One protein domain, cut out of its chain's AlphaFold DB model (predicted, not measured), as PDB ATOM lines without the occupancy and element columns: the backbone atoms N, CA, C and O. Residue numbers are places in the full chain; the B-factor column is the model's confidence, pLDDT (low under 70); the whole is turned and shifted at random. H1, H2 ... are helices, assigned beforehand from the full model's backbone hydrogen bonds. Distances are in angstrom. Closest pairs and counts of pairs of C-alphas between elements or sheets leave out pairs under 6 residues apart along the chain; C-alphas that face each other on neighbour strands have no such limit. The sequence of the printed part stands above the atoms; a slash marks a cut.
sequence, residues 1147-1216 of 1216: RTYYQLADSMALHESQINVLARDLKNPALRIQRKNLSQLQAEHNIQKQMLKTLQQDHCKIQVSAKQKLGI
ATOM      1  N   ARG A1147     -29.319   0.803  26.184       78.69
ATOM      2  CA  ARG A1147     -30.446   0.017  25.638       78.69
ATOM      3  C   ARG A1147     -31.552   0.907  25.071       78.69
ATOM      4  O   ARG A1147     -32.044   0.600  23.988       78.69
ATOM      5  N   THR A1148     -31.915   2.007  25.740       77.94
ATOM      6  CA  THR A1148     -32.945   2.927  25.211       77.94
ATOM      7  C   THR A1148     -32.522   3.576  23.890       77.94
ATOM      8  O   THR A1148     -33.340   3.679  22.977       77.94
ATOM      9  N   TYR A1149     -31.238   3.921  23.727       79.88
ATOM     10  CA  TYR A1149     -30.715   4.443  22.461       79.88
ATOM     11  C   TYR A1149     -30.775   3.421  21.317       79.88
ATOM     12  O   TYR A1149     -31.091   3.812  20.193       79.88
ATOM     13  N   TYR A1150     -30.511   2.134  21.580       79.69
ATOM     14  CA  TYR A1150     -30.664   1.080  20.569       79.69
ATOM     15  C   TYR A1150     -32.137   0.834  20.211       79.69
ATOM     16  O   TYR A1150     -32.480   0.845  19.033       79.69
ATOM     17  N   GLN A1151     -33.026   0.722  21.204       81.00
ATOM     18  CA  GLN A1151     -34.469   0.550  20.974       81.00
ATOM     19  C   GLN A1151     -35.076   1.707  20.165       81.00
ATOM     20  O   GLN A1151     -35.903   1.487  19.278       81.00
ATOM     21  N   LEU A1152     -34.650   2.944  20.440       81.81
ATOM     22  CA  LEU A1152     -35.081   4.110  19.674       81.81
ATOM     23  C   LEU A1152     -34.521   4.084  18.242       81.81
ATOM     24  O   LEU A1152     -35.257   4.388  17.308       81.81
ATOM     25  N   ALA A1153     -33.264   3.673  18.044       82.12
ATOM     26  CA  ALA A1153     -32.672   3.534  16.711       82.12
ATOM     27  C   ALA A1153     -33.379   2.464  15.854       82.12
ATOM     28  O   ALA A1153     -33.666   2.726  14.683       82.12
ATOM     29  N   ASP A1154     -33.728   1.311  16.433       84.38
ATOM     30  CA  ASP A1154     -34.491   0.254  15.753       84.38
ATOM     31  C   ASP A1154     -35.902   0.735  15.371       84.38
ATOM     32  O   ASP A1154     -36.362   0.514  14.247       84.38
ATOM     33  N   SER A1155     -36.570   1.474  16.266       80.81
ATOM     34  CA  SER A1155     -37.856   2.121  15.975       80.81
ATOM     35  C   SER A1155     -37.736   3.136  14.828       80.81
ATOM     36  O   SER A1155     -38.511   3.099  13.870       80.81
ATOM     37  N   MET A1156     -36.707   3.992  14.847       84.38
ATOM     38  CA  MET A1156     -36.451   4.945  13.762       84.38
ATOM     39  C   MET A1156     -36.193   4.257  12.415       84.38
ATOM     40  O   MET A1156     -36.658   4.762  11.391       84.38
ATOM     41  N   ALA A1157     -35.503   3.110  12.403       81.81
ATOM     42  CA  ALA A1157     -35.269   2.307  11.202       81.81
ATOM     43  C   ALA A1157     -36.552   1.626  10.684       81.81
ATOM     44  O   ALA A1157     -36.757   1.531   9.471       81.81
ATOM     45  N   LEU A1158     -37.460   1.208  11.575       86.50
ATOM     46  CA  LEU A1158     -38.783   0.706  11.192       86.50
ATOM     47  C   LEU A1158     -39.633   1.806  10.534       86.50
ATOM     48  O   LEU A1158     -40.194   1.583   9.459       86.50
ATOM     49  N   HIS A1159     -39.665   3.007  11.120       78.69
ATOM     50  CA  HIS A1159     -40.315   4.177  10.517       78.69
ATOM     51  C   HIS A1159     -39.681   4.553   9.167       78.69
ATOM     52  O   HIS A1159     -40.393   4.841   8.208       78.69
ATOM     53  N   GLU A1160     -38.354   4.478   9.039       86.19
ATOM     54  CA  GLU A1160     -37.655   4.711   7.770       86.19
ATOM     55  C   GLU A1160     -38.053   3.691   6.695       86.19
ATOM     56  O   GLU A1160     -38.259   4.053   5.537       86.19
ATOM     57  N   SER A1161     -38.221   2.420   7.069       83.62
ATOM     58  CA  SER A1161     -38.728   1.377   6.173       83.62
ATOM     59  C   SER A1161     -40.155   1.684   5.699       83.62
ATOM     60  O   SER A1161     -40.428   1.617   4.501       83.62
ATOM     61  N   GLN A1162     -41.043   2.115   6.604       82.00
ATOM     62  CA  GLN A1162     -42.422   2.509   6.281       82.00
ATOM     63  C   GLN A1162     -42.478   3.729   5.345       82.00
ATOM     64  O   GLN A1162     -43.177   3.694   4.332       82.00
ATOM     65  N   ILE A1163     -41.682   4.772   5.606       85.12
ATOM     66  CA  ILE A1163     -41.555   5.943   4.720       85.12
ATOM     67  C   ILE A1163     -41.047   5.510   3.335       85.12
ATOM     68  O   ILE A1163     -41.579   5.942   2.315       85.12
ATOM     69  N   ASN A1164     -40.082   4.585   3.278       81.88
ATOM     70  CA  ASN A1164     -39.566   4.028   2.025       81.88
ATOM     71  C   ASN A1164     -40.516   3.029   1.328       81.88
ATOM     72  O   ASN A1164     -40.288   2.705   0.160       81.88
ATOM     73  N   VAL A1165     -41.569   2.527   1.988       83.62
ATOM     74  CA  VAL A1165     -42.713   1.854   1.335       83.62
ATOM     75  C   VAL A1165     -43.593   2.909   0.668       83.62
ATOM     76  O   VAL A1165     -43.720   2.903  -0.555       83.62
ATOM     77  N   LEU A1166     -44.066   3.897   1.435       77.88
ATOM     78  CA  LEU A1166     -44.911   4.986   0.932       77.88
ATOM     79  C   LEU A1166     -44.253   5.747  -0.235       77.88
ATOM     80  O   LEU A1166     -44.920   6.095  -1.206       77.88
ATOM     81  N   ALA A1167     -42.930   5.939  -0.202       78.69
ATOM     82  CA  ALA A1167     -42.153   6.558  -1.279       78.69
ATOM     83  C   ALA A1167     -42.060   5.727  -2.573       78.69
ATOM     84  O   ALA A1167     -41.775   6.280  -3.639       78.69
ATOM     85  N   ARG A1168     -42.285   4.409  -2.509       76.62
ATOM     86  CA  ARG A1168     -42.408   3.546  -3.694       76.62
ATOM     87  C   ARG A1168     -43.823   3.584  -4.252       76.62
ATOM     88  O   ARG A1168     -43.971   3.749  -5.460       76.62
ATOM     89  N   ASP A1169     -44.828   3.522  -3.387       70.69
ATOM     90  CA  ASP A1169     -46.239   3.513  -3.787       70.69
ATOM     91  C   ASP A1169     -46.654   4.871  -4.398       70.69
ATOM     92  O   ASP A1169     -47.296   4.936  -5.448       70.69
ATOM     93  N   LEU A1170     -46.150   5.978  -3.835       67.88
ATOM     94  CA  LEU A1170     -46.326   7.348  -4.342       67.88
ATOM     95  C   LEU A1170     -45.465   7.690  -5.580       67.88
ATOM     96  O   LEU A1170     -45.361   8.860  -5.965       67.88
ATOM     97  N   LYS A1171     -44.868   6.699  -6.264       64.00
ATOM     98  CA  LYS A1171     -44.264   6.922  -7.594       64.00
ATOM     99  C   LYS A1171     -45.301   7.174  -8.692       64.00
ATOM    100  O   LYS A1171     -44.936   7.761  -9.711       64.00
ATOM    101  N   ASN A1172     -46.561   6.778  -8.493       68.62
ATOM    102  CA  ASN A1172     -47.642   6.980  -9.461       68.62
ATOM    103  C   ASN A1172     -47.847   8.490  -9.766       68.62
ATOM    104  O   ASN A1172     -48.056   9.275  -8.834       68.62
ATOM    105  N   PRO A1173     -47.801   8.931 -11.042       59.72
ATOM    106  CA  PRO A1173     -47.845  10.352 -11.406       59.72
ATOM    107  C   PRO A1173     -49.135  11.090 -11.017       59.72
ATOM    108  O   PRO A1173     -49.121  12.323 -11.005       59.72
ATOM    109  N   ALA A1174     -50.217  10.383 -10.668       60.66
ATOM    110  CA  ALA A1174     -51.478  10.984 -10.226       60.66
ATOM    111  C   ALA A1174     -51.394  11.692  -8.853       60.66
ATOM    112  O   ALA A1174     -52.135  12.638  -8.600       60.66
ATOM    113  N   LEU A1175     -50.480  11.286  -7.960       58.69
ATOM    114  CA  LEU A1175     -50.502  11.671  -6.535       58.69
ATOM    115  C   LEU A1175     -49.505  12.793  -6.173       58.69
ATOM    116  O   LEU A1175     -48.873  12.789  -5.114       58.69
ATOM    117  N   ARG A1176     -49.368  13.800  -7.052       59.78
ATOM    118  CA  ARG A1176     -48.383  14.899  -6.911       59.78
ATOM    119  C   ARG A1176     -48.483  15.689  -5.597       59.78
ATOM    120  O   ARG A1176     -47.458  16.166  -5.119       59.78
ATOM    121  N   ILE A1177     -49.681  15.832  -5.022       60.59
ATOM    122  CA  ILE A1177     -49.893  16.587  -3.772       60.59
ATOM    123  C   ILE A1177     -49.329  15.808  -2.575       60.59
ATOM    124  O   ILE A1177     -48.491  16.333  -1.848       60.59
ATOM    125  N   GLN A1178     -49.690  14.527  -2.428       60.69
ATOM    126  CA  GLN A1178     -49.181  13.660  -1.354       60.69
ATOM    127  C   GLN A1178     -47.650  13.517  -1.388       60.69
ATOM    128  O   GLN A1178     -47.020  13.367  -0.345       60.69
ATOM    129  N   ARG A1179     -47.033  13.648  -2.571       66.94
ATOM    130  CA  ARG A1179     -45.573  13.661  -2.736       66.94
ATOM    131  C   ARG A1179     -44.879  14.827  -2.014       66.94
ATOM    132  O   ARG A1179     -43.749  14.647  -1.569       66.94
ATOM    133  N   LYS A1180     -45.530  15.992  -1.866       66.88
ATOM    134  CA  LYS A1180     -44.992  17.106  -1.061       66.88
ATOM    135  C   LYS A1180     -45.000  16.754   0.425       66.88
ATOM    136  O   LYS A1180     -43.959  16.845   1.065       66.88
ATOM    137  N   ASN A1181     -46.133  16.271   0.934       74.19
ATOM    138  CA  ASN A1181     -46.286  15.879   2.337       74.19
ATOM    139  C   ASN A1181     -45.313  14.744   2.713       74.19
ATOM    140  O   ASN A1181     -44.695  14.794   3.768       74.19
ATOM    141  N   LEU A1182     -45.109  13.765   1.821       79.62
ATOM    142  CA  LEU A1182     -44.086  12.726   1.986       79.62
ATOM    143  C   LEU A1182     -42.669  13.322   2.064       79.62
ATOM    144  O   LEU A1182     -41.891  12.924   2.923       79.62
ATOM    145  N   SER A1183     -42.331  14.272   1.185       76.81
ATOM    146  CA  SER A1183     -41.014  14.924   1.184       76.81
ATOM    147  C   SER A1183     -40.762  15.737   2.457       76.81
ATOM    148  O   SER A1183     -39.625  15.784   2.921       76.81
ATOM    149  N   GLN A1184     -41.803  16.354   3.022       81.50
ATOM    150  CA  GLN A1184     -41.746  17.037   4.313       81.50
ATOM    151  C   GLN A1184     -41.542  16.030   5.456       81.50
ATOM    152  O   GLN A1184     -40.570  16.139   6.194       81.50
ATOM    153  N   LEU A1185     -42.376  14.991   5.541       80.12
ATOM    154  CA  LEU A1185     -42.289  13.958   6.580       80.12
ATOM    155  C   LEU A1185     -40.944  13.199   6.534       80.12
ATOM    156  O   LEU A1185     -40.388  12.825   7.565       80.12
ATOM    157  N   GLN A1186     -40.363  13.024   5.341       82.94
ATOM    158  CA  GLN A1186     -39.018  12.472   5.176       82.94
ATOM    159  C   GLN A1186     -37.910  13.463   5.590       82.94
ATOM    160  O   GLN A1186     -36.858  13.024   6.055       82.94
ATOM    161  N   ALA A1187     -38.114  14.779   5.475       82.19
ATOM    162  CA  ALA A1187     -37.193  15.772   6.034       82.19
ATOM    163  C   ALA A1187     -37.259  15.793   7.574       82.19
ATOM    164  O   ALA A1187     -36.220  15.755   8.229       82.19
ATOM    165  N   GLU A1188     -38.462  15.749   8.149       81.38
ATOM    166  CA  GLU A1188     -38.704  15.681   9.598       81.38
ATOM    167  C   GLU A1188     -38.070  14.425  10.226       81.38
ATOM    168  O   GLU A1188     -37.342  14.524  11.217       81.38
ATOM    169  N   HIS A1189     -38.242  13.250   9.604       87.50
ATOM    170  CA  HIS A1189     -37.577  12.007  10.028       87.50
ATOM    171  C   HIS A1189     -36.044  12.110   9.960       87.50
ATOM    172  O   HIS A1189     -35.355  11.688  10.891       87.50
ATOM    173  N   ASN A1190     -35.491  12.738   8.913       84.94
ATOM    174  CA  ASN A1190     -34.047  12.978   8.811       84.94
ATOM    175  C   ASN A1190     -33.525  13.925   9.908       84.94
ATOM    176  O   ASN A1190     -32.457  13.665  10.466       84.94
ATOM    177  N   ILE A1191     -34.278  14.972  10.267       87.88
ATOM    178  CA  ILE A1191     -33.941  15.883  11.375       87.88
ATOM    179  C   ILE A1191     -33.916  15.116  12.703       87.88
ATOM    180  O   ILE A1191     -32.912  15.161  13.417       87.88
ATOM    181  N   GLN A1192     -34.951  14.324  13.004       84.31
ATOM    182  CA  GLN A1192     -34.986  13.464  14.197       84.31
ATOM    183  C   GLN A1192     -33.800  12.479  14.226       84.31
ATOM    184  O   GLN A1192     -33.146  12.300  15.257       84.31
ATOM    185  N   LYS A1193     -33.456  11.889  13.073       86.31
ATOM    186  CA  LYS A1193     -32.344  10.940  12.908       86.31
ATOM    187  C   LYS A1193     -30.975  11.607  13.080       86.31
ATOM    188  O   LYS A1193     -30.020  10.952  13.503       86.31
ATOM    189  N   GLN A1194     -30.868  12.905  12.794       84.00
ATOM    190  CA  GLN A1194     -29.695  13.717  13.111       84.00
ATOM    191  C   GLN A1194     -29.640  14.067  14.606       84.00
ATOM    192  O   GLN A1194     -28.589  13.890  15.218       84.00
ATOM    193  N   MET A1195     -30.758  14.470  15.222       85.69
ATOM    194  CA  MET A1195     -30.830  14.759  16.663       85.69
ATOM    195  C   MET A1195     -30.439  13.547  17.519       85.69
ATOM    196  O   MET A1195     -29.632  13.692  18.438       85.69
ATOM    197  N   LEU A1196     -30.916  12.341  17.185       85.31
ATOM    198  CA  LEU A1196     -30.534  11.111  17.890       85.31
ATOM    199  C   LEU A1196     -29.021  10.842  17.810       85.31
ATOM    200  O   LEU A1196     -28.404  10.499  18.818       85.31
ATOM    201  N   LYS A1197     -28.400  11.052  16.640       82.25
ATOM    202  CA  LYS A1197     -26.940  10.927  16.479       82.25
ATOM    203  C   LYS A1197     -26.180  11.951  17.319       82.25
ATOM    204  O   LYS A1197     -25.173  11.591  17.921       82.25
ATOM    205  N   THR A1198     -26.647  13.198  17.381       83.88
ATOM    206  CA  THR A1198     -26.035  14.242  18.218       83.88
ATOM    207  C   THR A1198     -26.122  13.873  19.699       83.88
ATOM    208  O   THR A1198     -25.098  13.868  20.375       83.88
ATOM    209  N   LEU A1199     -27.294  13.444  20.183       80.69
ATOM    210  CA  LEU A1199     -27.488  13.001  21.571       80.69
ATOM    211  C   LEU A1199     -26.599  11.800  21.934       80.69
ATOM    212  O   LEU A1199     -25.967  11.804  22.987       80.69
ATOM    213  N   GLN A1200     -26.484  10.802  21.050       80.62
ATOM    214  CA  GLN A1200     -25.569   9.669  21.239       80.62
ATOM    215  C   GLN A1200     -24.096  10.115  21.269       80.62
ATOM    216  O   GLN A1200     -23.327   9.654  22.113       80.62
ATOM    217  N   GLN A1201     -23.690  11.035  20.386       78.62
ATOM    218  CA  GLN A1201     -22.336  11.595  20.399       78.62
ATOM    219  C   GLN A1201     -22.052  12.390  21.674       78.62
ATOM    220  O   GLN A1201     -20.962  12.261  22.226       78.62
ATOM    221  N   ASP A1202     -22.995  13.203  22.142       77.19
ATOM    222  CA  ASP A1202     -22.818  14.031  23.333       77.19
ATOM    223  C   ASP A1202     -22.828  13.188  24.609       77.19
ATOM    224  O   ASP A1202     -21.982  13.413  25.470       77.19
ATOM    225  N   HIS A1203     -23.644  12.131  24.687       80.44
ATOM    226  CA  HIS A1203     -23.537  11.126  25.746       80.44
ATOM    227  C   HIS A1203     -22.139  10.479  25.774       80.44
ATOM    228  O   HIS A1203     -21.494  10.435  26.823       80.44
ATOM    229  N   CYS A1204     -21.603  10.071  24.616       73.75
ATOM    230  CA  CYS A1204     -20.237   9.547  24.516       73.75
ATOM    231  C   CYS A1204     -19.164  10.583  24.908       73.75
ATOM    232  O   CYS A1204     -18.225  10.239  25.625       73.75
ATOM    233  N   LYS A1205     -19.295  11.855  24.497       75.94
ATOM    234  CA  LYS A1205     -18.383  12.946  24.905       75.94
ATOM    235  C   LYS A1205     -18.436  13.176  26.414       75.94
ATOM    236  O   LYS A1205     -17.384  13.311  27.035       75.94
ATOM    237  N   ILE A1206     -19.630  13.180  27.010       76.19
ATOM    238  CA  ILE A1206     -19.830  13.315  28.456       76.19
ATOM    239  C   ILE A1206     -19.151  12.147  29.176       76.19
ATOM    240  O   ILE A1206     -18.316  12.397  30.044       76.19
ATOM    241  N   GLN A1207     -19.397  10.900  28.760       66.75
ATOM    242  CA  GLN A1207     -18.794   9.714  29.378       66.75
ATOM    243  C   GLN A1207     -17.255   9.702  29.265       66.75
ATOM    244  O   GLN A1207     -16.567   9.381  30.235       66.75
ATOM    245  N   VAL A1208     -16.694  10.105  28.117       69.56
ATOM    246  CA  VAL A1208     -15.239  10.273  27.943       69.56
ATOM    247  C   VAL A1208     -14.708  11.406  28.825       69.56
ATOM    248  O   VAL A1208     -13.684  11.233  29.477       69.56
ATOM    249  N   SER A1209     -15.412  12.539  28.918       55.78
ATOM    250  CA  SER A1209     -14.997  13.665  29.766       55.78
ATOM    251  C   SER A1209     -15.071  13.348  31.264       55.78
ATOM    252  O   SER A1209     -14.245  13.839  32.028       55.78
ATOM    253  N   ALA A1210     -16.011  12.495  31.687       60.00
ATOM    254  CA  ALA A1210     -16.108  11.995  33.054       60.00
ATOM    255  C   ALA A1210     -14.926  11.070  33.380       60.00
ATOM    256  O   ALA A1210     -14.246  11.281  34.379       60.00
ATOM    257  N   LYS A1211     -14.602  10.123  32.488       58.38
ATOM    258  CA  LYS A1211     -13.424   9.245  32.618       58.38
ATOM    259  C   LYS A1211     -12.109  10.038  32.648       58.38
ATOM    260  O   LYS A1211     -11.286   9.813  33.528       58.38
ATOM    261  N   GLN A1212     -11.968  11.051  31.790       52.62
ATOM    262  CA  GLN A1212     -10.808  11.954  31.788       52.62
ATOM    263  C   GLN A1212     -10.724  12.850  33.038       52.62
ATOM    264  O   GLN A1212      -9.622  13.158  33.486       52.62
ATOM    265  N   LYS A1213     -11.856  13.256  33.632       50.72
ATOM    266  CA  LYS A1213     -11.884  13.949  34.935       50.72
ATOM    267  C   LYS A1213     -11.541  13.026  36.111       50.72
ATOM    268  O   LYS A1213     -11.054  13.519  37.120       50.72
ATOM    269  N   LEU A1214     -11.775  11.719  35.974       46.19
ATOM    270  CA  LEU A1214     -11.437  10.683  36.959       46.19
ATOM    271  C   LEU A1214      -9.994  10.154  36.840       46.19
ATOM    272  O   LEU A1214      -9.599   9.313  37.643       46.19
ATOM    273  N   GLY A1215      -9.198  10.643  35.881       44.91
ATOM    274  CA  GLY A1215      -7.767  10.333  35.790       44.91
ATOM    275  C   GLY A1215      -7.426   8.941  35.243       44.91
ATOM    276  O   GLY A1215      -6.437   8.356  35.681       44.91
ATOM    277  N   ILE A1216      -8.229   8.426  34.300       42.28
ATOM    278  CA  ILE A1216      -7.993   7.167  33.562       42.28
ATOM    279  C   ILE A1216      -7.687   7.464  32.087       42.28
ATOM    280  O   ILE A1216      -8.483   8.214  31.472       42.28
TER     281      ILE A1216
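AT A GLANCE: This is residues 1147 to 1216 of the 1216 residues of the protein "Aryl hydrocarbon receptor nuclear translocator-like protein 2" of Trachymyrmex septentrionalis (UniProt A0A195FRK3). Here is a long helical hairpin: H1 runs one way, a short link turns the chain round, and the longer H2 folds back beside it. H2 goes on well past the beginning of H1, and its residues 1201 to 1207 and 1209 to 1213 stick out without a partner. The printed part has 70 residues with two named helices, H1 then H2, and no named strand; the class is all helix. The whole is extended, with a radius of gyration of the C-alphas of 18.0 A, and its outline is a rod spanning 63 by 19 by 12 A.

IN THESE COORDINATES: Find C-alpha 1147 at (-30.446, 0.017, 25.638); from there H1, residues 1147 to 1169, runs 33.6 A to C-alpha 1169 at (-46.239, 3.513, -3.787). After the 6 residues between the two helices, look for C-alpha 1176 at (-48.383, 14.899, -6.911), where H2, residues 1176 to 1213, begins. It runs 55.5 A to C-alpha 1213 at (-11.884, 13.949, 34.935).

HOW THE PARTS SIT: Look at Ile 1163 and Gln 1186, whose C-alphas are the closest of the two helices, 7.0 A apart. H1 and H2 touch there, with 8 pairs of C-alphas within 8 A, and H2 touches H1 with residues 1182 to 1200 alone. Their lines stand at a shallow tilt of 19 degrees and they run opposite ways, a helical hairpin. Along the backbones, O i to N i+4 pairs are within hydrogen-bond range in 18 of 19 cases in H1 and 31 of 34 in H2.

THE WHOLE: The two C-alphas farthest apart are those of Ala 1174 and Gly 1215, 63.5 A. The printed part has no cut, and the link from H1 to H2 is short. Residues 1172 to 1177 stand free at the turn. The mean pLDDT of the printed part is 74.6; look for values under 70 at residues 1170 to 1180 and 1207 to 1216, the last being the chain's last residue.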